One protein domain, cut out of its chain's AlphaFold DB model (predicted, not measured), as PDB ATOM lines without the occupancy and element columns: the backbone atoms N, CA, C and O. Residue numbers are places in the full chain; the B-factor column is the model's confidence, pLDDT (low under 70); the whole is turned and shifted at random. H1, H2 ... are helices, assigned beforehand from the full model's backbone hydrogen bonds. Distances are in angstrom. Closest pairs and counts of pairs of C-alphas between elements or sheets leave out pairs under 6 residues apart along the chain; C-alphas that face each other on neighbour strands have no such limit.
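Overview. This is residues 4 to 186 of the 373 residues of an uncharacterized protein of Streptomyces cadmiisoli (UniProt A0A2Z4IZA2). Two lobes of helices stand side by side: H1 to H6 make one, with the antiparallel pair H4 and H6 packed beside the hairpin of H1 and H2, and H7 to H11 make the other. H6 joins them where its residues 94 to 99 touch H8, and H3 packs on H1 and H6. The 183 printed residues hold eleven named helices, H1 to H11 in chain order, and no named strand; the class is all helix. The whole is compact, with a radius of gyration of the C-alphas of 15.8 A and spans of 46 by 35 by 31 A.

Along the chain. The longest helices, 16 residues each, are H4, residues 56 to 71, 22.5 A from first to last C-alpha, and H1, residues 4 to 19, 22.7 A. H1 begins at C-alpha 4, (150.424, 116.190, 168.393), and H4 at C-alpha 56, (159.031, 130.671, 146.082). H2 is residues 23 to 37, 20.7 A; H6 is residues 86 to 100, 21.0 A; H9 is residues 148 to 160, 18.0 A. Shorter are H3, residues 45 to 52; H5, 79 to 82; H7, 110 to 118; H8, 133 to 141; H10, 170 to 176; and H11, 178 to 186, which ends at C-alpha 186, (173.771, 131.181, 163.951).

Arrangement. H4 touches H6 at a shallow tilt of 18 degrees, opposite ways, the closest C-alphas, of Ala 63 and Ala 97, being 4.4 A apart. Residues 23 to 27 of H2 touch H4, closest at the C-alphas of Ser 27 and Leu 62, 6.3 A. H1 and H2 form a helical hairpin, at 11 degrees; C-alphas 17 and 26 are closest, 5.6 A. H3 touches H1, C-alphas 11 and 47 at 5.8 A, and H6, C-alphas 52 and 100 at 5.4 A. H5 touches H2, C-alphas 82 and 35 at 5.7 A. H6 touches H8, C-alphas 99 and 134 at 5.4 A. H8 touches H7, C-alphas 135 and 113 at 5.8 A, and H11, C-alphas 133 and 180 at 6.1 A. H9 touches H11, C-alphas 155 and 184 at 7.3 A, and H10, about perpendicular at 86 degrees, C-alphas 158 and 175 at 3.9 A. Every O i to N i+4 pair is within hydrogen-bond range in H1, H2, H3, H4, H6, H7, H8, H9 and H10, and 4 of 5 in H11; H5 is too short for one.

Size, cuts and confidence. The farthest C-alphas, of His 20 and Pro 164, are 47.9 A apart. The printed part has no cut. The link from H7 to H8, residues 119 to 132, is long. The mean pLDDT of the printed part is 88.5; residues 38 to 42, 76, 78 to 79, 128 to 129 and 164 to 165 are under 70.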
ATOM      1  N   THR A   4     149.770 116.835 169.542       70.50
ATOM      2  CA  THR A   4     150.424 116.190 168.393       70.50
ATOM      3  C   THR A   4     149.455 115.753 167.288       70.50
ATOM      4  O   THR A   4     149.775 115.899 166.115       70.50
ATOM      5  N   GLN A   5     148.268 115.239 167.630       79.06
ATOM      6  CA  GLN A   5     147.285 114.813 166.625       79.06
ATOM      7  C   GLN A   5     146.694 116.022 165.889       79.06
ATOM      8  O   GLN A   5     146.571 116.001 164.669       79.06
ATOM      9  N   VAL A   6     146.405 117.095 166.631       80.44
ATOM     10  CA  VAL A   6     145.875 118.347 166.072       80.44
ATOM     11  C   VAL A   6     146.864 118.955 165.074       80.44
ATOM     12  O   VAL A   6     146.472 119.341 163.978       80.44
ATOM     13  N   LEU A   7     148.155 118.981 165.419       78.31
ATOM     14  CA  LEU A   7     149.200 119.482 164.521       78.31
ATOM     15  C   LEU A   7     149.351 118.619 163.259       78.31
ATOM     16  O   LEU A   7     149.537 119.163 162.174       78.31
ATOM     17  N   ALA A   8     149.224 117.293 163.373       83.06
ATOM     18  CA  ALA A   8     149.302 116.391 162.223       83.06
ATOM     19  C   ALA A   8     148.119 116.564 161.251       83.06
ATOM     20  O   ALA A   8     148.316 116.564 160.035       83.06
ATOM     21  N   GLU A   9     146.903 116.746 161.775       86.88
ATOM     22  CA  GLU A   9     145.701 117.021 160.976       86.88
ATOM     23  C   GLU A   9     145.805 118.380 160.267       86.88
ATOM     24  O   GLU A   9     145.546 118.470 159.066       86.88
ATOM     25  N   GLN A  10     146.286 119.411 160.971       88.69
ATOM     26  CA  GLN A  10     146.581 120.727 160.389       88.69
ATOM     27  C   GLN A  10     147.616 120.621 159.261       88.69
ATOM     28  O   GLN A  10     147.387 121.131 158.165       88.69
ATOM     29  N   ALA A  11     148.714 119.892 159.484       87.00
ATOM     30  CA  ALA A  11     149.733 119.667 158.463       87.00
ATOM     31  C   ALA A  11     149.150 118.987 157.213       87.00
ATOM     32  O   ALA A  11     149.468 119.377 156.093       87.00
ATOM     33  N   ALA A  12     148.296 117.972 157.386       90.38
ATOM     34  CA  ALA A  12     147.649 117.281 156.271       90.38
ATOM     35  C   ALA A  12     146.721 118.215 155.481       90.38
ATOM     36  O   ALA A  12     146.778 118.235 154.251       90.38
ATOM     37  N   GLN A  13     145.930 119.035 156.180       93.50
ATOM     38  CA  GLN A  13     145.076 120.045 155.559       93.50
ATOM     39  C   GLN A  13     145.896 121.055 154.743       93.50
ATOM     40  O   GLN A  13     145.531 121.364 153.611       93.50
ATOM     41  N   TYR A  14     147.020 121.540 155.280       93.56
ATOM     42  CA  TYR A  14     147.866 122.507 154.575       93.56
ATOM     43  C   TYR A  14     148.475 121.933 153.301       93.56
ATOM     44  O   TYR A  14     148.482 122.622 152.284       93.56
ATOM     45  N   ARG A  15     148.934 120.671 153.326       92.38
ATOM     46  CA  ARG A  15     149.434 119.997 152.114       92.38
ATOM     47  C   ARG A  15     148.351 119.911 151.049       92.38
ATOM     48  O   ARG A  15     148.598 120.311 149.922       92.38
ATOM     49  N   ALA A  16     147.150 119.471 151.422       95.25
ATOM     50  CA  ALA A  16     146.046 119.352 150.479       95.25
ATOM     51  C   ALA A  16     145.677 120.706 149.849       95.25
ATOM     52  O   ALA A  16     145.476 120.786 148.642       95.25
ATOM     53  N   LEU A  17     145.604 121.785 150.634       95.69
ATOM     54  CA  LEU A  17     145.301 123.121 150.100       95.69
ATOM     55  C   LEU A  17     146.418 123.643 149.183       95.69
ATOM     56  O   LEU A  17     146.128 124.198 148.124       95.69
ATOM     57  N   ALA A  18     147.681 123.413 149.553       92.81
ATOM     58  CA  ALA A  18     148.830 123.768 148.726       92.81
ATOM     59  C   ALA A  18     148.867 122.989 147.398       92.81
ATOM     60  O   ALA A  18     149.100 123.584 146.353       92.81
ATOM     61  N   GLU A  19     148.587 121.681 147.417       93.31
ATOM     62  CA  GLU A  19     148.539 120.827 146.220       93.31
ATOM     63  C   GLU A  19     147.446 121.262 145.231       93.31
ATOM     64  O   GLU A  19     147.643 121.183 144.020       93.31
ATOM     65  N   HIS A  20     146.314 121.767 145.733       93.94
ATOM     66  CA  HIS A  20     145.245 122.329 144.903       93.94
ATOM     67  C   HIS A  20     145.503 123.779 144.455       93.94
ATOM     68  O   HIS A  20     144.747 124.299 143.635       93.94
ATOM     69  N   GLY A  21     146.542 124.441 144.977       92.69
ATOM     70  CA  GLY A  21     146.843 125.846 144.690       92.69
ATOM     71  C   GLY A  21     145.876 126.851 145.329       92.69
ATOM     72  O   GLY A  21     145.839 128.007 144.908       92.69
ATOM     73  N   ASP A  22     145.095 126.451 146.340       96.44
ATOM     74  CA  ASP A  22     144.165 127.342 147.050       96.44
ATOM     75  C   ASP A  22     144.890 128.109 148.170       96.44
ATOM     76  O   ASP A  22     144.730 127.854 149.368       96.44
ATOM     77  N   LEU A  23     145.755 129.041 147.763       96.00
ATOM     78  CA  LEU A  23     146.542 129.867 148.681       96.00
ATOM     79  C   LEU A  23     145.684 130.758 149.605       96.00
ATOM     80  O   LEU A  23     146.057 130.898 150.772       96.00
ATOM     81  N   PRO A  24     144.544 131.336 149.165       95.00
ATOM     82  CA  PRO A  24     143.653 132.078 150.055       95.00
ATOM     83  C   PRO A  24     143.035 131.231 151.174       95.00
ATOM     84  O   PRO A  24     142.955 131.699 152.311       95.00
ATOM     85  N   GLU A  25     142.592 130.001 150.900       95.31
ATOM     86  CA  GLU A  25     142.072 129.144 151.971       95.31
ATOM     87  C   GLU A  25     143.202 128.575 152.834       95.31
ATOM     88  O   GLU A  25     143.056 128.492 154.054       95.31
ATOM     89  N   LEU A  26     144.367 128.274 152.248       96.06
ATOM     90  CA  LEU A  26     145.563 127.907 153.008       96.06
ATOM     91  C   LEU A  26     145.940 129.000 154.015       96.06
ATOM     92  O   LEU A  26     146.152 128.705 155.194       96.06
ATOM     93  N   SER A  27     145.978 130.266 153.590       94.38
ATOM     94  CA  SER A  27     146.340 131.378 154.469       94.38
ATOM     95  C   SER A  27     145.351 131.544 155.630       94.38
ATOM     96  O   SER A  27     145.781 131.789 156.763       94.38
ATOM     97  N   ARG A  28     144.045 131.338 155.391       92.50
ATOM     98  CA  ARG A  28     143.008 131.329 156.439       92.50
ATOM     99  C   ARG A  28     143.155 130.141 157.377       92.50
ATOM    100  O   ARG A  28     143.108 130.325 158.592       92.50
ATOM    101  N   ALA A  29     143.350 128.936 156.846       92.44
ATOM    102  CA  ALA A  29     143.484 127.716 157.638       92.44
ATOM    103  C   ALA A  29     144.684 127.790 158.596       92.44
ATOM    104  O   ALA A  29     144.577 127.393 159.761       92.44
ATOM    105  N   VAL A  30     145.804 128.356 158.138       92.19
ATOM    106  CA  VAL A  30     146.994 128.613 158.961       92.19
ATOM    107  C   VAL A  30     146.675 129.566 160.114       92.19
ATOM    108  O   VAL A  30     146.982 129.258 161.266       92.19
ATOM    109  N   MET A  31     145.996 130.683 159.843       89.81
ATOM    110  CA  MET A  31     145.653 131.650 160.892       89.81
ATOM    111  C   MET A  31     144.593 131.122 161.862       89.81
ATOM    112  O   MET A  31     144.713 131.321 163.070       89.81
ATOM    113  N   ARG A  32     143.590 130.378 161.376       88.12
ATOM    114  CA  ARG A  32     142.568 129.753 162.232       88.12
ATOM    115  C   ARG A  32     143.214 128.777 163.197       88.12
ATOM    116  O   ARG A  32     142.905 128.793 164.387       88.12
ATOM    117  N   ALA A  33     144.131 127.956 162.695       86.75
ATOM    118  CA  ALA A  33     144.913 127.075 163.539       86.75
ATOM    119  C   ALA A  33     145.719 127.871 164.562       86.75
ATOM    120  O   ALA A  33     145.529 127.623 165.743       86.75
ATOM    121  N   ALA A  34     146.520 128.860 164.150       84.31
ATOM    122  CA  ALA A  34     147.346 129.654 165.063       84.31
ATOM    123  C   ALA A  34     146.535 130.294 166.206       84.31
ATOM    124  O   ALA A  34     146.953 130.268 167.367       84.31
ATOM    125  N   CYS A  35     145.336 130.800 165.916       82.00
ATOM    126  CA  CYS A  35     144.470 131.405 166.924       82.00
ATOM    127  C   CYS A  35     143.771 130.382 167.844       82.00
ATOM    128  O   CYS A  35     143.642 130.635 169.050       82.00
ATOM    129  N   ASN A  36     143.371 129.220 167.308       81.38
ATOM    130  CA  ASN A  36     142.717 128.136 168.059       81.38
ATOM    131  C   ASN A  36     143.697 127.337 168.927       81.38
ATOM    132  O   ASN A  36     143.377 126.959 170.053       81.38
ATOM    133  N   ASN A  37     144.902 127.126 168.410       76.81
ATOM    134  CA  ASN A  37     146.049 126.527 169.085       76.81
ATOM    135  C   ASN A  37     146.463 127.351 170.316       76.81
ATOM    136  O   ASN A  37     146.938 126.820 171.323       76.81
ATOM    137  N   GLY A  38     146.215 128.660 170.252       68.31
ATOM    138  CA  GLY A  38     146.624 129.610 171.262       68.31
ATOM    139  C   GLY A  38     148.134 129.741 171.333       68.31
ATOM    140  O   GLY A  38     148.868 129.317 170.438       68.31
ATOM    141  N   SER A  39     148.580 130.333 172.438       58.00
ATOM    142  CA  SER A  39     149.977 130.697 172.619       58.00
ATOM    143  C   SER A  39     150.877 129.455 172.494       58.00
ATOM    144  O   SER A  39     151.853 129.472 171.777       58.00
ATOM    145  N   MET A  40     150.458 128.306 173.022       51.28
ATOM    146  CA  MET A  40     151.274 127.088 173.105       51.28
ATOM    147  C   MET A  40     151.657 126.410 171.777       51.28
ATOM    148  O   MET A  40     152.520 125.534 171.819       51.28
ATOM    149  N   THR A  41     151.031 126.724 170.636       55.69
ATOM    150  CA  THR A  41     151.322 125.990 169.387       55.69
ATOM    151  C   THR A  41     151.349 126.813 168.100       55.69
ATOM    152  O   THR A  41     151.969 126.329 167.156       55.69
ATOM    153  N   GLY A  42     150.795 128.035 168.028       68.00
ATOM    154  CA  GLY A  42     150.846 128.888 166.820       68.00
ATOM    155  C   GLY A  42     150.658 128.102 165.507       68.00
ATOM    156  O   GLY A  42     149.882 127.145 165.456       68.00
ATOM    157  N   VAL A  43     151.419 128.442 164.459       71.81
ATOM    158  CA  VAL A  43     151.554 127.571 163.269       71.81
ATOM    159  C   VAL A  43     152.349 126.295 163.594       71.81
ATOM    160  O   VAL A  43     152.117 125.264 162.987       71.81
ATOM    161  N   GLY A  44     153.247 126.316 164.583       76.69
ATOM    162  CA  GLY A  44     154.156 125.206 164.900       76.69
ATOM    163  C   GLY A  44     155.394 125.150 163.994       76.69
ATOM    164  O   GLY A  44     155.370 125.615 162.849       76.69
ATOM    165  N   PHE A  45     156.506 124.622 164.520       79.62
ATOM    166  CA  PHE A  45     157.773 124.515 163.782       79.62
ATOM    167  C   PHE A  45     157.616 123.678 162.502       79.62
ATOM    168  O   PHE A  45     157.971 124.138 161.423       79.62
ATOM    169  N   GLU A  46     156.998 122.500 162.603       82.31
ATOM    170  CA  GLU A  46     156.830 121.564 161.479       82.31
ATOM    171  C   GLU A  46     155.969 122.135 160.344       82.31
ATOM    172  O   GLU A  46     156.341 122.038 159.176       82.31
ATOM    173  N   ASN A  47     154.848 122.787 160.664       87.06
ATOM    174  CA  ASN A  47     154.007 123.406 159.635       87.06
ATOM    175  C   ASN A  47     154.690 124.616 158.992       87.06
ATOM    176  O   ASN A  47     154.464 124.886 157.821       87.06
ATOM    177  N   MET A  48     155.537 125.346 159.722       89.62
ATOM    178  CA  MET A  48     156.322 126.416 159.105       89.62
ATOM    179  C   MET A  48     157.357 125.862 158.124       89.62
ATOM    180  O   MET A  48     157.534 126.431 157.052       89.62
ATOM    181  N   GLU A  49     158.009 124.745 158.447       89.81
ATOM    182  CA  GLU A  49     158.908 124.068 157.502       89.81
ATOM    183  C   GLU A  49     158.150 123.561 156.264       89.81
ATOM    184  O   GLU A  49     158.644 123.703 155.150       89.81
ATOM    185  N   LEU A  50     156.914 123.076 156.430       91.88
ATOM    186  CA  LEU A  50     156.024 122.750 155.310       91.88
ATOM    187  C   LEU A  50     155.741 123.979 154.436       91.88
ATOM    188  O   LEU A  50     155.901 123.904 153.221       91.88
ATOM    189  N   LEU A  51     155.362 125.114 155.031       94.50
ATOM    190  CA  LEU A  51     155.097 126.350 154.286       94.50
ATOM    191  C   LEU A  51     156.353 126.863 153.559       94.50
ATOM    192  O   LEU A  51     156.256 127.391 152.456       94.50
ATOM    193  N   ARG A  52     157.542 126.680 154.143       94.69
ATOM    194  CA  ARG A  52     158.829 127.031 153.516       94.69
ATOM    195  C   ARG A  52     159.248 126.093 152.388       94.69
ATOM    196  O   ARG A  52     160.095 126.483 151.593       94.69
ATOM    197  N   ALA A  53     158.682 124.889 152.323       95.38
ATOM    198  CA  ALA A  53     158.934 123.932 151.249       95.38
ATOM    199  C   ALA A  53     158.088 124.202 149.990       95.38
ATOM    200  O   ALA A  53     158.295 123.549 148.967       95.38
ATOM    201  N   LEU A  54     157.142 125.146 150.053       96.50
ATOM    202  CA  LEU A  54     156.360 125.580 148.896       96.50
ATOM    203  C   LEU A  54     157.241 126.311 147.865       96.50
ATOM    204  O   LEU A  54     158.276 126.873 148.233       96.50
ATOM    205  N   PRO A  55     156.832 126.358 146.584       97.44
ATOM    206  CA  PRO A  55     157.495 127.180 145.576       97.44
ATOM    207  C   PRO A  55     157.637 128.641 146.021       97.44
ATOM    208  O   PRO A  55     156.730 129.204 146.633       97.44
ATOM    209  N   ASP A  56     158.747 129.290 145.658       98.19
ATOM    210  CA  ASP A  56     159.031 130.671 146.082       98.19
ATOM    211  C   ASP A  56     157.917 131.657 145.709       98.19
ATOM    212  O   ASP A  56     157.589 132.548 146.491       98.19
ATOM    213  N   LYS A  57     157.278 131.460 144.548       97.75
ATOM    214  CA  LYS A  57     156.115 132.248 144.121       97.75
ATOM    215  C   LYS A  57     154.963 132.154 145.129       97.75
ATOM    216  O   LYS A  57     154.410 133.182 145.514       97.75
ATOM    217  N   ASP A  58     154.636 130.947 145.573       97.88
ATOM    218  CA  ASP A  58     153.510 130.693 146.474       97.88
ATOM    219  C   ASP A  58     153.819 131.219 147.880       97.88
ATOM    220  O   ASP A  58     152.960 131.803 148.540       97.88
ATOM    221  N   ARG A  59     155.079 131.099 148.317       98.06
ATOM    222  CA  ARG A  59     155.569 131.681 149.576       98.06
ATOM    223  C   ARG A  59     155.413 133.202 149.589       98.06
ATOM    224  O   ARG A  59     154.924 133.754 150.575       98.06
ATOM    225  N   LEU A  60     155.805 133.871 148.503       98.38
ATOM    226  CA  LEU A  60     155.655 135.320 148.339       98.38
ATOM    227  C   LEU A  60     154.178 135.736 148.309       98.38
ATOM    228  O   LEU A  60     153.804 136.729 148.933       98.38
ATOM    229  N   GLU A  61     153.325 134.968 147.631       98.06
ATOM    230  CA  GLU A  61     151.889 135.244 147.569       98.06
ATOM    231  C   GLU A  61     151.214 135.106 148.941       98.06
ATOM    232  O   GLU A  61     150.512 136.028 149.371       98.06
ATOM    233  N   LEU A  62     151.487 134.019 149.672       97.88
ATOM    234  CA  LEU A  62     150.996 133.805 151.037       97.88
ATOM    235  C   LEU A  62     151.430 134.930 151.981       97.88
ATOM    236  O   LEU A  62     150.605 135.491 152.705       97.88
ATOM    237  N   ALA A  63     152.706 135.310 151.945       97.69
ATOM    238  CA  ALA A  63     153.210 136.402 152.768       97.69
ATOM    239  C   ALA A  63     152.578 137.744 152.402       97.69
ATOM    240  O   ALA A  63     152.238 138.520 153.292       97.69
ATOM    241  N   GLY A  64     152.345 137.995 151.111       97.88
ATOM    242  CA  GLY A  64     151.608 139.163 150.645       97.88
ATOM    243  C   GLY A  64     150.169 139.194 151.166       97.88
ATOM    244  O   GLY A  64     149.682 140.263 151.537       97.88
ATOM    245  N   ILE A  65     149.487 138.044 151.233       96.44
ATOM    246  CA  ILE A  65     148.155 137.933 151.845       96.44
ATOM    247  C   ILE A  65     148.227 138.313 153.328       96.44
ATOM    248  O   ILE A  65     147.531 139.240 153.744       96.44
ATOM    249  N   TRP A  66     149.103 137.668 154.102       95.94
ATOM    250  CA  TRP A  66     149.242 137.928 155.539       95.94
ATOM    251  C   TRP A  66     149.715 139.353 155.860       95.94
ATOM    252  O   TRP A  66     149.284 139.925 156.857       95.94
ATOM    253  N   ALA A  67     150.537 139.971 155.009       96.62
ATOM    254  CA  ALA A  67     150.965 141.358 155.182       96.62
ATOM    255  C   ALA A  67     149.833 142.363 154.928       96.62
ATOM    256  O   ALA A  67     149.680 143.318 155.689       96.62
ATOM    257  N   ARG A  68     148.985 142.146 153.912       95.31
ATOM    258  CA  ARG A  68     147.784 142.983 153.701       95.31
ATOM    259  C   ARG A  68     146.837 142.897 154.896       95.31
ATOM    260  O   ARG A  68     146.360 143.914 155.390       95.31
ATOM    261  N   TRP A  69     146.639 141.678 155.378       93.38
ATOM    262  CA  TRP A  69     145.894 141.343 156.586       93.38
ATOM    263  C   TRP A  69     146.459 142.031 157.836       93.38
ATOM    264  O   TRP A  69     145.694 142.600 158.609       93.38
ATOM    265  N   TYR A  70     147.783 142.056 158.008       93.19
ATOM    266  CA  TYR A  70     148.450 142.755 159.110       93.19
ATOM    267  C   TYR A  70     148.121 144.256 159.132       93.19
ATOM    268  O   TYR A  70     147.766 144.795 160.184       93.19
ATOM    269  N   VAL A  71     148.203 144.922 157.973       92.06
ATOM    270  CA  VAL A  71     147.949 146.369 157.836       92.06
ATOM    271  C   VAL A  71     146.491 146.718 158.141       92.06
ATOM    272  O   VAL A  71     146.217 147.776 158.696       92.06
ATOM    273  N   ARG A  72     145.562 145.818 157.809       89.38
ATOM    274  CA  ARG A  72     144.114 146.019 157.941       89.38
ATOM    275  C   ARG A  72     143.494 145.175 159.046       89.38
ATOM    276  O   ARG A  72     142.329 144.804 158.943       89.38
ATOM    277  N   VAL A  73     144.258 144.859 160.103       84.69
ATOM    278  CA  VAL A  73     143.798 143.960 161.185       84.69
ATOM    279  C   VAL A  73     142.506 144.420 161.878       84.69
ATOM    280  O   VAL A  73     141.808 143.629 162.498       84.69
ATOM    281  N   GLU A  74     142.176 145.704 161.766       79.19
ATOM    282  CA  GLU A  74     140.977 146.298 162.364       79.19
ATOM    283  C   GLU A  74     139.784 146.354 161.391       79.19
ATOM    284  O   GLU A  74     138.645 146.378 161.849       79.19
ATOM    285  N   ASP A  75     140.027 146.304 160.075       78.12
ATOM    286  CA  ASP A  75     138.995 146.470 159.038       78.12
ATOM    287  C   ASP A  75     138.481 145.129 158.488       78.12
ATOM    288  O   ASP A  75     137.285 144.946 158.271       78.12
ATOM    289  N   ASP A  76     139.389 144.177 158.262       66.50
ATOM    290  CA  ASP A  76     139.097 142.923 157.552       66.50
ATOM    291  C   ASP A  76     138.677 141.766 158.495       66.50
ATOM    292  O   ASP A  76     138.568 140.619 158.057       66.50
ATOM    293  N   TRP A  77     138.456 142.028 159.795       72.62
ATOM    294  CA  TRP A  77     138.484 140.985 160.834       72.62
ATOM    295  C   TRP A  77     137.298 141.029 161.791       72.62
ATOM    296  O   TRP A  77     137.021 142.047 162.422       72.62
ATOM    297  N   SER A  78     136.655 139.874 161.985       66.56
ATOM    298  CA  SER A  78     135.696 139.674 163.070       66.56
ATOM    299  C   SER A  78     136.347 138.909 164.225       66.56
ATOM    300  O   SER A  78     137.060 137.919 164.039       66.56
ATOM    301  N   THR A  79     136.057 139.329 165.458       65.00
ATOM    302  CA  THR A  79     136.412 138.581 166.676       65.00
ATOM    303  C   THR A  79     135.804 137.173 166.698       65.00
ATOM    304  O   THR A  79     136.279 136.308 167.432       65.00
ATOM    305  N   GLU A  80     134.791 136.919 165.867       71.88
ATOM    306  CA  GLU A  80     134.117 135.633 165.724       71.88
ATOM    307  C   GLU A  80     134.955 134.590 164.962       71.88
ATOM    308  O   GLU A  80     134.994 133.432 165.384       71.88
ATOM    309  N   GLU A  81     135.671 134.982 163.897       75.44
ATOM    310  CA  GLU A  81     136.413 134.029 163.054       75.44
ATOM    311  C   GLU A  81     137.639 133.438 163.768       75.44
ATOM    312  O   GLU A  81     137.860 132.226 163.733       75.44
ATOM    313  N   PHE A  82     138.422 134.278 164.448       75.25
ATOM    314  CA  PHE A  82     139.691 133.866 165.063       75.25
ATOM    315  C   PHE A  82     139.646 133.791 166.594       75.25
ATOM    316  O   PHE A  82     140.586 133.283 167.202       75.25
ATOM    317  N   ARG A  83     138.562 134.245 167.245       73.50
ATOM    318  CA  ARG A  83     138.348 134.147 168.708       73.50
ATOM    319  C   ARG A  83     139.521 134.674 169.556       73.50
ATOM    320  O   ARG A  83     139.810 134.141 170.630       73.50
ATOM    321  N   ARG A  84     140.221 135.704 169.074       78.50
ATOM    322  CA  ARG A  84     141.399 136.321 169.709       78.50
ATOM    323  C   ARG A  84     141.348 137.837 169.591       78.50
ATOM    324  O   ARG A  84     140.643 138.369 168.739       78.50
ATOM    325  N   ASP A  85     142.090 138.522 170.458       83.56
ATOM    326  CA  ASP A  85     142.240 139.968 170.357       83.56
ATOM    327  C   ASP A  85     143.076 140.353 169.116       83.56
ATOM    328  O   ASP A  85     143.963 139.592 168.701       83.56
ATOM    329  N   PRO A  86     142.833 141.537 168.522       84.25
ATOM    330  CA  PRO A  86     143.568 141.992 167.341       84.25
ATOM    331  C   PRO A  86     145.087 142.086 167.541       84.25
ATOM    332  O   PRO A  86     145.842 141.904 166.588       84.25
ATOM    333  N   GLY A  87     145.560 142.340 168.765       85.12
ATOM    334  CA  GLY A  87     146.989 142.447 169.071       85.12
ATOM    335  C   GLY A  87     147.715 141.107 168.955       85.12
ATOM    336  O   GLY A  87     148.779 141.023 168.331       85.12
ATOM    337  N   TYR A  88     147.115 140.044 169.494       84.31
ATOM    338  CA  TYR A  88     147.597 138.674 169.324       84.31
ATOM    339  C   TYR A  88     147.671 138.300 167.844       84.31
ATOM    340  O   TYR A  88     148.707 137.857 167.351       84.31
ATOM    341  N   LEU A  89     146.585 138.545 167.113       86.75
ATOM    342  CA  LEU A  89     146.490 138.224 165.695       86.75
ATOM    343  C   LEU A  89     147.519 138.986 164.847       86.75
ATOM    344  O   LEU A  89     148.194 138.383 164.015       86.75
ATOM    345  N   ARG A  90     147.700 140.287 165.103       90.12
ATOM    346  CA  ARG A  90     148.730 141.119 164.462       90.12
ATOM    347  C   ARG A  90     150.132 140.534 164.683       90.12
ATOM    348  O   ARG A  90     150.945 140.519 163.761       90.12
ATOM    349  N   THR A  91     150.400 140.002 165.875       89.00
ATOM    350  CA  THR A  91     151.680 139.349 166.196       89.00
ATOM    351  C   THR A  91     151.863 138.052 165.404       89.00
ATOM    352  O   THR A  91     152.905 137.867 164.776       89.00
ATOM    353  N   GLU A  92     150.848 137.183 165.357       89.12
ATOM    354  CA  GLU A  92     150.890 135.937 164.572       89.12
ATOM    355  C   GLU A  92     151.066 136.197 163.072       89.12
ATOM    356  O   GLU A  92     151.882 135.536 162.430       89.12
ATOM    357  N   LEU A  93     150.374 137.198 162.519       93.00
ATOM    358  CA  LEU A  93     150.507 137.586 161.113       93.00
ATOM    359  C   LEU A  93     151.925 138.021 160.768       93.00
ATOM    360  O   LEU A  93     152.477 137.582 159.760       93.00
ATOM    361  N   LEU A  94     152.532 138.852 161.617       94.75
ATOM    362  CA  LEU A  94     153.908 139.292 161.418       94.75
ATOM    363  C   LEU A  94     154.878 138.108 161.431       94.75
ATOM    364  O   LEU A  94     155.779 138.044 160.590       94.75
ATOM    365  N   MET A  95     154.690 137.166 162.360       92.50
ATOM    366  CA  MET A  95     155.535 135.976 162.486       92.50
ATOM    367  C   MET A  95     155.383 135.029 161.306       92.50
ATOM    368  O   MET A  95     156.394 134.595 160.754       92.50
ATOM    369  N   VAL A  96     154.150 134.723 160.890       93.50
ATOM    370  CA  VAL A  96     153.924 133.803 159.774       93.50
ATOM    371  C   VAL A  96     154.374 134.413 158.451       93.50
ATOM    372  O   VAL A  96     155.098 133.746 157.715       93.50
ATOM    373  N   ALA A  97     154.049 135.690 158.196       95.88
ATOM    374  CA  ALA A  97     154.464 136.397 156.989       95.88
ATOM    375  C   ALA A  97     155.989 136.419 156.887       95.88
ATOM    376  O   ALA A  97     156.541 135.948 155.900       95.88
ATOM    377  N   SER A  98     156.677 136.860 157.941       95.62
ATOM    378  CA  SER A  98     158.143 136.922 157.962       95.62
ATOM    379  C   SER A  98     158.794 135.540 157.873       95.62
ATOM    380  O   SER A  98     159.799 135.357 157.187       95.62
ATOM    381  N   GLY A  99     158.220 134.553 158.562       93.88
ATOM    382  CA  GLY A  99     158.743 133.197 158.613       93.88
ATOM    383  C   GLY A  99     158.683 132.485 157.262       93.88
ATOM    384  O   GLY A  99     159.645 131.792 156.915       93.88
ATOM    385  N   VAL A 100     157.598 132.662 156.494       95.94
ATOM    386  CA  VAL A 100     157.406 131.965 155.213       95.94
ATOM    387  C   VAL A 100     158.310 132.513 154.103       95.94
ATOM    388  O   VAL A 100     158.857 131.721 153.335       95.94
ATOM    389  N   VAL A 101     158.565 133.829 154.050       96.25
ATOM    390  CA  VAL A 101     159.441 134.457 153.033       96.25
ATOM    391  C   VAL A 101     160.877 134.632 153.499       96.25
ATOM    392  O   VAL A 101     161.659 135.318 152.841       96.25
ATOM    393  N   ARG A 102     161.269 133.985 154.602       94.56
ATOM    394  CA  ARG A 102     162.662 133.971 155.062       94.56
ATOM    395  C   ARG A 102     163.596 133.588 153.904       94.56
ATOM    396  O   ARG A 102     163.457 132.511 153.317       94.56
ATOM    397  N   GLY A 103     164.536 134.483 153.595       95.06
ATOM    398  CA  GLY A 103     165.504 134.335 152.502       95.06
ATOM    399  C   GLY A 103     165.000 134.710 151.101       95.06
ATOM    400  O   GLY A 103     165.774 134.581 150.159       95.06
ATOM    401  N   LEU A 104     163.752 135.172 150.953       97.31
ATOM    402  CA  LEU A 104     163.160 135.590 149.674       97.31
ATOM    403  C   LEU A 104     162.882 137.094 149.614       97.31
ATOM    404  O   LEU A 104     163.319 137.756 148.679       97.31
ATOM    405  N   ASP A 105     162.178 137.629 150.613       96.81
ATOM    406  CA  ASP A 105     161.838 139.052 150.703       96.81
ATOM    407  C   ASP A 105     162.209 139.572 152.092       96.81
ATOM    408  O   ASP A 105     161.527 139.333 153.091       96.81
ATOM    409  N   GLY A 106     163.358 140.245 152.154       94.25
ATOM    410  CA  GLY A 106     163.865 140.826 153.387       94.25
ATOM    411  C   GLY A 106     163.141 142.105 153.796       94.25
ATOM    412  O   GLY A 106     163.254 142.489 154.956       94.25
ATOM    413  N   ASP A 107     162.413 142.770 152.905       97.69
ATOM    414  CA  ASP A 107     161.869 144.108 153.159       97.69
ATOM    415  C   ASP A 107     160.396 144.072 153.570       97.69
ATOM    416  O   ASP A 107     159.936 144.973 154.277       97.69
ATOM    417  N   LEU A 108     159.680 142.994 153.233       97.50
ATOM    418  CA  LEU A 108     158.313 142.753 153.690       97.50
ATOM    419  C   LEU A 108     158.208 142.907 155.214       97.50
ATOM    420  O   LEU A 108     158.778 142.105 155.945       97.50
ATOM    421  N   LEU A 109     157.463 143.904 155.697       97.50
ATOM    422  CA  LEU A 109     157.239 144.182 157.127       97.50
ATOM    423  C   LEU A 109     158.525 144.357 157.972       97.50
ATOM    424  O   LEU A 109     158.564 144.007 159.156       97.50
ATOM    425  N   ALA A 110     159.620 144.841 157.373       97.81
ATOM    426  CA  ALA A 110     160.898 144.971 158.077       97.81
ATOM    427  C   ALA A 110     160.843 145.951 159.261       97.81
ATOM    428  O   ALA A 110     161.415 145.664 160.315       97.81
ATOM    429  N   ALA A 111     160.135 147.075 159.118       97.69
ATOM    430  CA  ALA A 111     160.012 148.068 160.186       97.69
ATOM    431  C   ALA A 111     159.266 147.484 161.397       97.69
ATOM    432  O   ALA A 111     159.706 147.612 162.539       97.69
ATOM    433  N   GLU A 112     158.187 146.753 161.136       97.19
ATOM    434  CA  GLU A 112     157.337 146.104 162.125       97.19
ATOM    435  C   GLU A 112     158.090 144.991 162.858       97.19
ATOM    436  O   GLU A 112     157.998 144.873 164.083       97.19
ATOM    437  N   ARG A 113     158.889 144.194 162.134       96.62
ATOM    438  CA  ARG A 113     159.786 143.207 162.750       96.62
ATOM    439  C   ARG A 113     160.772 143.859 163.703       96.62
ATOM    440  O   ARG A 113     160.935 143.387 164.828       96.62
ATOM    441  N   GLN A 114     161.434 144.925 163.262       97.00
ATOM    442  CA  GLN A 114     162.435 145.626 164.063       97.00
ATOM    443  C   GLN A 114     161.811 146.265 165.302       97.00
ATOM    444  O   GLN A 114     162.385 146.171 166.388       97.00
ATOM    445  N   GLU A 115     160.614 146.836 165.173       96.06
ATOM    446  CA  GLU A 115     159.861 147.367 166.303       96.06
ATOM    447  C   GLU A 115     159.538 146.258 167.315       96.06
ATOM    448  O   GLU A 115     159.848 146.406 168.498       96.06
ATOM    449  N   GLN A 116     159.001 145.112 166.873       94.50
ATOM    450  CA  GLN A 116     158.701 143.998 167.780       94.50
ATOM    451  C   GLN A 116     159.954 143.443 168.460       94.50
ATOM    452  O   GLN A 116     159.941 143.196 169.665       94.50
ATOM    453  N   LEU A 117     161.052 143.287 167.723       96.00
ATOM    454  CA  LEU A 117     162.318 142.832 168.292       96.00
ATOM    455  C   LEU A 117     162.906 143.852 169.275       96.00
ATOM    456  O   LEU A 117     163.473 143.455 170.291       96.00
ATOM    457  N   SER A 118     162.747 145.159 169.040       95.56
ATOM    458  CA  SER A 118     163.259 146.187 169.958       95.56
ATOM    459  C   SER A 118     162.609 146.145 171.343       95.56
ATOM    460  O   SER A 118     163.270 146.481 172.325       95.56
ATOM    461  N   ARG A 119     161.372 145.638 171.446       93.81
ATOM    462  CA  ARG A 119     160.668 145.437 172.723       93.81
ATOM    463  C   ARG A 119     161.323 144.370 173.599       93.81
ATOM    464  O   ARG A 119     160.970 144.252 174.762       93.81
ATOM    465  N   LEU A 120     162.257 143.584 173.057       94.69
ATOM    466  CA  LEU A 120     162.984 142.555 173.801       94.69
ATOM    467  C   LEU A 120     164.256 143.071 174.484       94.69
ATOM    468  O   LEU A 120     164.830 142.344 175.290       94.69
ATOM    469  N   ARG A 121     164.717 144.289 174.168       94.31
ATOM    470  CA  ARG A 121     166.035 144.799 174.594       94.31
ATOM    471  C   ARG A 121     166.219 144.816 176.110       94.31
ATOM    472  O   ARG A 121     167.286 144.466 176.604       94.31
ATOM    473  N   ASP A 122     165.183 145.204 176.837       94.56
ATOM    474  CA  ASP A 122     165.186 145.306 178.293       94.56
ATOM    475  C   ASP A 122     164.541 144.093 178.977       94.56
ATOM    476  O   ASP A 122     164.530 144.010 180.199       94.56
ATOM    477  N   GLN A 123     164.033 143.115 178.225       94.00
ATOM    478  CA  GLN A 123     163.322 141.981 178.806       94.00
ATOM    479  C   GLN A 123     164.292 140.974 179.418       94.00
ATOM    480  O   GLN A 123     165.263 140.530 178.793       94.00
ATOM    481  N   TYR A 124     163.990 140.539 180.641       92.75
ATOM    482  CA  TYR A 124     164.723 139.449 181.273       92.75
ATOM    483  C   TYR A 124     164.486 138.122 180.538       92.75
ATOM    484  O   TYR A 124     165.442 137.421 180.217       92.75
ATOM    485  N   LEU A 125     163.228 137.796 180.218       91.31
ATOM    486  CA  LEU A 125     162.831 136.584 179.490       91.31
ATOM    487  C   LEU A 125     161.724 136.891 178.482       91.31
ATOM    488  O   LEU A 125     160.889 137.763 178.706       91.31
ATOM    489  N   ILE A 126     161.659 136.097 177.418       91.12
ATOM    490  CA  ILE A 126     160.581 136.137 176.431       91.12
ATOM    491  C   ILE A 126     159.429 135.259 176.936       91.12
ATOM    492  O   ILE A 126     159.444 134.033 176.787       91.12
ATOM    493  N   TRP A 127     158.437 135.885 177.575       82.69
ATOM    494  CA  TRP A 127     157.350 135.164 178.247       82.69
ATOM    495  C   TRP A 127     156.182 134.797 177.321       82.69
ATOM    496  O   TRP A 127     155.796 133.632 177.268       82.69
ATOM    497  N   SER A 128     155.637 135.774 176.588       69.69
ATOM    498  CA  SER A 128     154.296 135.664 175.979       69.69
ATOM    499  C   SER A 128     154.275 135.674 174.446       69.69
ATOM    500  O   SER A 128     153.216 135.467 173.859       69.69
ATOM    501  N   THR A 129     155.413 135.898 173.785       68.69
ATOM    502  CA  THR A 129     155.522 135.949 172.319       68.69
ATOM    503  C   THR A 129     156.134 134.659 171.788       68.69
ATOM    504  O   THR A 129     157.343 134.536 171.567       68.69
ATOM    505  N   HIS A 130     155.273 133.659 171.617       72.94
ATOM    506  CA  HIS A 130     155.652 132.389 171.007       72.94
ATOM    507  C   HIS A 130     156.248 132.651 169.638       72.94
ATOM    508  O   HIS A 130     155.714 133.454 168.892       72.94
ATOM    509  N   ARG A 131     157.359 131.993 169.310       82.31
ATOM    510  CA  ARG A 131     158.001 132.083 167.991       82.31
ATOM    511  C   ARG A 131     158.551 133.443 167.572       82.31
ATOM    512  O   ARG A 131     158.918 133.604 166.413       82.31
ATOM    513  N   ILE A 132     158.756 134.385 168.490       90.19
ATOM    514  CA  ILE A 132     159.402 135.663 168.141       90.19
ATOM    515  C   ILE A 132     160.819 135.495 167.544       90.19
ATOM    516  O   ILE A 132     161.320 136.398 166.874       90.19
ATOM    517  N   TRP A 133     161.448 134.321 167.714       91.38
ATOM    518  CA  TRP A 133     162.687 133.958 167.015       91.38
ATOM    519  C   TRP A 133     162.542 133.962 165.486       91.38
ATOM    520  O   TRP A 133     163.528 134.223 164.812       91.38
ATOM    521  N   GLU A 134     161.346 133.738 164.929       92.56
ATOM    522  CA  GLU A 134     161.097 133.802 163.480       92.56
ATOM    523  C   GLU A 134     161.361 135.204 162.924       92.56
ATOM    524  O   GLU A 134     161.853 135.347 161.807       92.56
ATOM    525  N   LEU A 135     161.085 136.246 163.718       95.44
ATOM    526  CA  LEU A 135     161.367 137.625 163.323       95.44
ATOM    527  C   LEU A 135     162.874 137.886 163.316       95.44
ATOM    528  O   LEU A 135     163.391 138.476 162.373       95.44
ATOM    529  N   ALA A 136     163.580 137.424 164.353       96.06
ATOM    530  CA  ALA A 136     165.031 137.561 164.435       96.06
ATOM    531  C   ALA A 136     165.725 136.795 163.303       96.06
ATOM    532  O   ALA A 136     166.636 137.320 162.675       96.06
ATOM    533  N   ASP A 137     165.263 135.586 163.001       94.94
ATOM    534  CA  ASP A 137     165.816 134.764 161.932       94.94
ATOM    535  C   ASP A 137     165.538 135.357 160.538       94.94
ATOM    536  O   ASP A 137     166.404 135.346 159.666       94.94
ATOM    537  N   ALA A 138     164.367 135.970 160.332       96.00
ATOM    538  CA  ALA A 138     164.079 136.736 159.120       96.00
ATOM    539  C   ALA A 138     165.020 137.944 158.951       96.00
ATOM    540  O   ALA A 138     165.509 138.180 157.845       96.00
ATOM    541  N   GLU A 139     165.333 138.672 160.029       97.69
ATOM    542  CA  GLU A 139     166.324 139.759 159.987       97.69
ATOM    543  C   GLU A 139     167.727 139.233 159.641       97.69
ATOM    544  O   GLU A 139     168.382 139.777 158.749       97.69
ATOM    545  N   LEU A 140     168.162 138.127 160.259       97.00
ATOM    546  CA  LEU A 140     169.454 137.506 159.953       97.00
ATOM    547  C   LEU A 140     169.533 137.018 158.501       97.00
ATOM    548  O   LEU A 140     170.536 137.259 157.828       97.00
ATOM    549  N   ALA A 141     168.471 136.391 157.986       96.19
ATOM    550  CA  ALA A 141     168.378 135.979 156.586       96.19
ATOM    551  C   ALA A 141     168.445 137.180 155.624       96.19
ATOM    552  O   ALA A 141     169.050 137.086 154.555       96.19
ATOM    553  N   ALA A 142     167.899 138.328 156.033       96.69
ATOM    554  CA  ALA A 142     168.006 139.601 155.325       96.69
ATOM    555  C   ALA A 142     169.343 140.339 155.567       96.69
ATOM    556  O   ALA A 142     169.499 141.486 155.152       96.69
ATOM    557  N   ARG A 143     170.320 139.693 156.222       96.62
ATOM    558  CA  ARG A 143     171.642 140.248 156.578       96.62
ATOM    559  C   ARG A 143     171.580 141.489 157.473       96.62
ATOM    560  O   ARG A 143     172.503 142.304 157.470       96.62
ATOM    561  N   ARG A 144     170.518 141.624 158.264       95.62
ATOM    562  CA  ARG A 144     170.378 142.649 159.298       95.62
ATOM    563  C   ARG A 144     170.530 141.984 160.655       95.62
ATOM    564  O   ARG A 144     169.717 141.159 161.053       95.62
ATOM    565  N   THR A 145     171.597 142.322 161.363       94.38
ATOM    566  CA  THR A 145     171.862 141.755 162.686       94.38
ATOM    567  C   THR A 145     171.090 142.538 163.743       94.38
ATOM    568  O   THR A 145     171.365 143.730 163.909       94.38
ATOM    569  N   PRO A 146     170.148 141.916 164.477       93.06
ATOM    570  CA  PRO A 146     169.493 142.593 165.586       93.06
ATOM    571  C   PRO A 146     170.487 142.906 166.715       93.06
ATOM    572  O   PRO A 146     171.536 142.276 166.845       93.06
ATOM    573  N   ASP A 147     170.133 143.884 167.548       93.06
ATOM    574  CA  ASP A 147     170.945 144.369 168.669       93.06
ATOM    575  C   ASP A 147     171.384 143.248 169.639       93.06
ATOM    576  O   ASP A 147     170.649 142.293 169.899       93.06
ATOM    577  N   THR A 148     172.569 143.379 170.241       94.31
ATOM    578  CA  THR A 148     173.105 142.383 171.188       94.31
ATOM    579  C   THR A 148     172.234 142.164 172.430       94.31
ATOM    580  O   THR A 148     172.224 141.063 172.979       94.31
ATOM    581  N   ALA A 149     171.459 143.163 172.859       95.12
ATOM    582  CA  ALA A 149     170.498 143.021 173.947       95.12
ATOM    583  C   ALA A 149     169.319 142.109 173.560       95.12
ATOM    584  O   ALA A 149     168.790 141.380 174.398       95.12
ATOM    585  N   ILE A 150     168.955 142.073 172.273       96.19
ATOM    586  CA  ILE A 150     167.930 141.164 171.740       96.19
ATOM    587  C   ILE A 150     168.454 139.725 171.764       96.19
ATOM    588  O   ILE A 150     167.766 138.824 172.248       96.19
ATOM    589  N   LEU A 151     169.700 139.503 171.327       96.38
ATOM    590  CA  LEU A 151     170.377 138.208 171.481       96.38
ATOM    591  C   LEU A 151     170.401 137.761 172.951       96.38
ATOM    592  O   LEU A 151     170.123 136.597 173.252       96.38
ATOM    593  N   ALA A 152     170.689 138.685 173.870       96.25
ATOM    594  CA  ALA A 152     170.710 138.391 175.294       96.25
ATOM    595  C   ALA A 152     169.352 137.888 175.808       96.25
ATOM    596  O   ALA A 152     169.314 136.887 176.523       96.25
ATOM    597  N   ALA A 153     168.236 138.495 175.388       95.69
ATOM    598  CA  ALA A 153     166.895 138.030 175.751       95.69
ATOM    599  C   ALA A 153     166.611 136.595 175.260       95.69
ATOM    600  O   ALA A 153     166.087 135.769 176.018       95.69
ATOM    601  N   PHE A 154     167.015 136.252 174.031       95.62
ATOM    602  CA  PHE A 154     166.892 134.887 173.505       95.62
ATOM    603  C   PHE A 154     167.743 133.883 174.295       95.62
ATOM    604  O   PHE A 154     167.246 132.833 174.716       95.62
ATOM    605  N   ARG A 155     169.008 134.222 174.569       94.75
ATOM    606  CA  ARG A 155     169.919 133.380 175.360       94.75
ATOM    607  C   ARG A 155     169.424 133.166 176.785       94.75
ATOM    608  O   ARG A 155     169.422 132.025 177.247       94.75
ATOM    609  N   ARG A 156     168.959 134.222 177.463       93.31
ATOM    610  CA  ARG A 156     168.350 134.127 178.800       93.31
ATOM    611  C   ARG A 156     167.149 133.192 178.790       93.31
ATOM    612  O   ARG A 156     167.062 132.314 179.644       93.31
ATOM    613  N   THR A 157     166.270 133.328 177.798       92.50
ATOM    614  CA  THR A 157     165.076 132.481 177.647       92.50
ATOM    615  C   THR A 157     165.446 131.009 177.463       92.50
ATOM    616  O   THR A 157     164.911 130.145 178.157       92.50
ATOM    617  N   SER A 158     166.417 130.712 176.593       91.62
ATOM    618  CA  SER A 158     166.889 129.339 176.376       91.62
ATOM    619  C   SER A 158     167.588 128.750 177.610       91.62
ATOM    620  O   SER A 158     167.313 127.612 177.996       91.62
ATOM    621  N   ALA A 159     168.433 129.527 178.296       89.44
ATOM    622  CA  ALA A 159     169.097 129.091 179.525       89.44
ATOM    623  C   ALA A 159     168.092 128.852 180.670       89.44
ATOM    624  O   ALA A 159     168.186 127.851 181.390       89.44
ATOM    625  N   ALA A 160     167.083 129.719 180.799       83.50
ATOM    626  CA  ALA A 160     166.052 129.624 181.827       83.50
ATOM    627  C   ALA A 160     165.168 128.377 181.693       83.50
ATOM    628  O   ALA A 160     164.688 127.874 182.709       83.50
ATOM    629  N   ALA A 161     165.007 127.819 180.487       81.56
ATOM    630  CA  ALA A 161     164.198 126.619 180.259       81.56
ATOM    631  C   ALA A 161     164.617 125.420 181.133       81.56
ATOM    632  O   ALA A 161     163.794 124.572 181.487       81.56
ATOM    633  N   ASN A 162     165.889 125.370 181.537       74.25
ATOM    634  CA  ASN A 162     166.434 124.289 182.351       74.25
ATOM    635  C   ASN A 162     166.456 124.587 183.858       74.25
ATOM    636  O   ASN A 162     166.703 123.663 184.651       74.25
ATOM    637  N   LEU A 163     166.188 125.832 184.265       71.94
ATOM    638  CA  LEU A 163     166.268 126.251 185.662       71.94
ATOM    639  C   LEU A 163     165.168 125.589 186.514       71.94
ATOM    640  O   LEU A 163     164.006 125.500 186.095       71.94
ATOM    641  N   PRO A 164     165.499 125.124 187.735       65.12
ATOM    642  CA  PRO A 164     164.494 124.722 188.717       65.12
ATOM    643  C   PRO A 164     163.496 125.867 188.954       65.12
ATOM    644  O   PRO A 164     163.899 127.016 189.080       65.12
ATOM    645  N   GLY A 165     162.195 125.567 188.962       69.81
ATOM    646  CA  GLY A 165     161.127 126.575 189.079       69.81
ATOM    647  C   GLY A 165     160.603 127.123 187.745       69.81
ATOM    648  O   GLY A 165     159.468 127.581 187.693       69.81
ATOM    649  N   PHE A 166     161.358 126.980 186.649       74.69
ATOM    650  CA  PHE A 166     160.956 127.470 185.323       74.69
ATOM    651  C   PHE A 166     160.392 126.395 184.399       74.69
ATOM    652  O   PHE A 166     159.636 126.719 183.497       74.69
ATOM    653  N   ARG A 167     160.672 125.108 184.643       71.50
ATOM    654  CA  ARG A 167     160.338 123.971 183.748       71.50
ATOM    655  C   ARG A 167     158.853 123.793 183.372       71.50
ATOM    656  O   ARG A 167     158.529 122.871 182.634       71.50
ATOM    657  N   ARG A 168     157.945 124.609 183.909       77.31
ATOM    658  CA  ARG A 168     156.503 124.594 183.619       77.31
ATOM    659  C   ARG A 168     155.947 125.982 183.275       77.31
ATOM    660  O   ARG A 168     154.745 126.196 183.386       77.31
ATOM    661  N   THR A 169     156.804 126.931 182.903       82.62
ATOM    662  CA  THR A 169     156.394 128.272 182.468       82.62
ATOM    663  C   THR A 169     156.374 128.367 180.944       82.62
ATOM    664  O   THR A 169     157.024 127.585 180.248       82.62
ATOM    665  N   GLN A 170     155.654 129.360 180.416       79.75
ATOM    666  CA  GLN A 170     155.645 129.653 178.979       79.75
ATOM    667  C   GLN A 170     157.044 130.019 178.465       79.75
ATOM    668  O   GLN A 170     157.450 129.536 177.415       79.75
ATOM    669  N   ALA A 171     157.830 130.766 179.249       83.25
ATOM    670  CA  ALA A 171     159.215 131.083 178.904       83.25
ATOM    671  C   ALA A 171     160.085 129.825 178.721       83.25
ATOM    672  O   ALA A 171     160.909 129.775 177.810       83.25
ATOM    673  N   ALA A 172     159.892 128.787 179.544       84.06
ATOM    674  CA  ALA A 172     160.624 127.533 179.379       84.06
ATOM    675  C   ALA A 172     160.178 126.738 178.149       84.06
ATOM    676  O   ALA A 172     161.030 126.153 177.485       84.06
ATOM    677  N   ALA A 173     158.880 126.747 177.826       83.00
ATOM    678  CA  ALA A 173     158.391 126.176 176.574       83.00
ATOM    679  C   ALA A 173     159.042 126.886 175.375       83.00
ATOM    680  O   ALA A 173     159.706 126.232 174.576       83.00
ATOM    681  N   ASN A 174     158.996 128.223 175.339       82.88
ATOM    682  CA  ASN A 174     159.640 129.041 174.303       82.88
ATOM    683  C   ASN A 174     161.141 128.756 174.172       82.88
ATOM    684  O   ASN A 174     161.670 128.651 173.069       82.88
ATOM    685  N   GLY A 175     161.847 128.640 175.300       86.19
ATOM    686  CA  GLY A 175     163.288 128.396 175.322       86.19
ATOM    687  C   GLY A 175     163.701 126.996 174.853       86.19
ATOM    688  O   GLY A 175     164.847 126.816 174.435       86.19
ATOM    689  N   ALA A 176     162.791 126.017 174.923       86.38
ATOM    690  CA  ALA A 176     163.029 124.627 174.533       86.38
ATOM    691  C   ALA A 176     162.715 124.334 173.054       86.38
ATOM    692  O   ALA A 176     163.100 123.277 172.540       86.38
ATOM    693  N   GLU A 177     162.046 125.259 172.364       84.75
ATOM    694  CA  GLU A 177     161.619 125.093 170.977       84.75
ATOM    695  C   GLU A 177     162.806 124.852 170.023       84.75
ATOM    696  O   GLU A 177     163.853 125.503 170.136       84.75
ATOM    697  N   PRO A 178     162.690 123.925 169.050       86.31
ATOM    698  CA  PRO A 178     163.753 123.670 168.077       86.31
ATOM    699  C   PRO A 178     164.187 124.925 167.312       86.31
ATOM    700  O   PRO A 178     165.384 125.124 167.111       86.31
ATOM    701  N   GLY A 179     163.237 125.798 166.955       86.56
ATOM    702  CA  GLY A 179     163.518 127.062 166.271       86.56
ATOM    703  C   GLY A 179     164.384 128.019 167.096       86.56
ATOM    704  O   GLY A 179     165.306 128.620 166.551       86.56
ATOM    705  N   MET A 180     164.179 128.075 168.418       89.88
ATOM    706  CA  MET A 180     165.026 128.845 169.337       89.88
ATOM    707  C   MET A 180     166.474 128.348 169.315       89.88
ATOM    708  O   MET A 180     167.416 129.136 169.226       89.88
ATOM    709  N   ARG A 181     166.661 127.024 169.384       89.81
ATOM    710  CA  ARG A 181     167.995 126.410 169.338       89.81
ATOM    711  C   ARG A 181     168.682 126.637 167.996       89.81
ATOM    712  O   ARG A 181     169.883 126.882 167.990       89.81
ATOM    713  N   ASN A 182     167.933 126.565 166.894       90.81
ATOM    714  CA  ASN A 182     168.462 126.850 165.564       90.81
ATOM    715  C   ASN A 182     168.941 128.305 165.475       90.81
ATOM    716  O   ASN A 182     170.125 128.520 165.228       90.81
ATOM    717  N   LEU A 183     168.072 129.268 165.826       93.25
ATOM    718  CA  LEU A 183     168.403 130.695 165.847       93.25
ATOM    719  C   LEU A 183     169.708 130.954 166.606       93.25
ATOM    720  O   LEU A 183     170.635 131.563 166.078       93.25
ATOM    721  N   LEU A 184     169.806 130.470 167.848       93.62
ATOM    722  CA  LEU A 184     170.982 130.695 168.691       93.62
ATOM    723  C   LEU A 184     172.270 130.068 168.134       93.62
ATOM    724  O   LEU A 184     173.354 130.524 168.492       93.62
ATOM    725  N   GLY A 185     172.173 129.057 167.268       92.88
ATOM    726  CA  GLY A 185     173.322 128.434 166.613       92.88
ATOM    727  C   GLY A 185     173.985 129.311 165.546       92.88
ATOM    728  O   GLY A 185     175.153 129.092 165.231       92.88
ATOM    729  N   HIS A 186     173.269 130.302 165.010       93.19
ATOM    730  CA  HIS A 186     173.771 131.181 163.951       93.19
ATOM    731  C   HIS A 186     173.529 132.675 164.212       93.19
ATOM    732  O   HIS A 186     173.841 133.496 163.352       93.19
TER     733      HIS A 186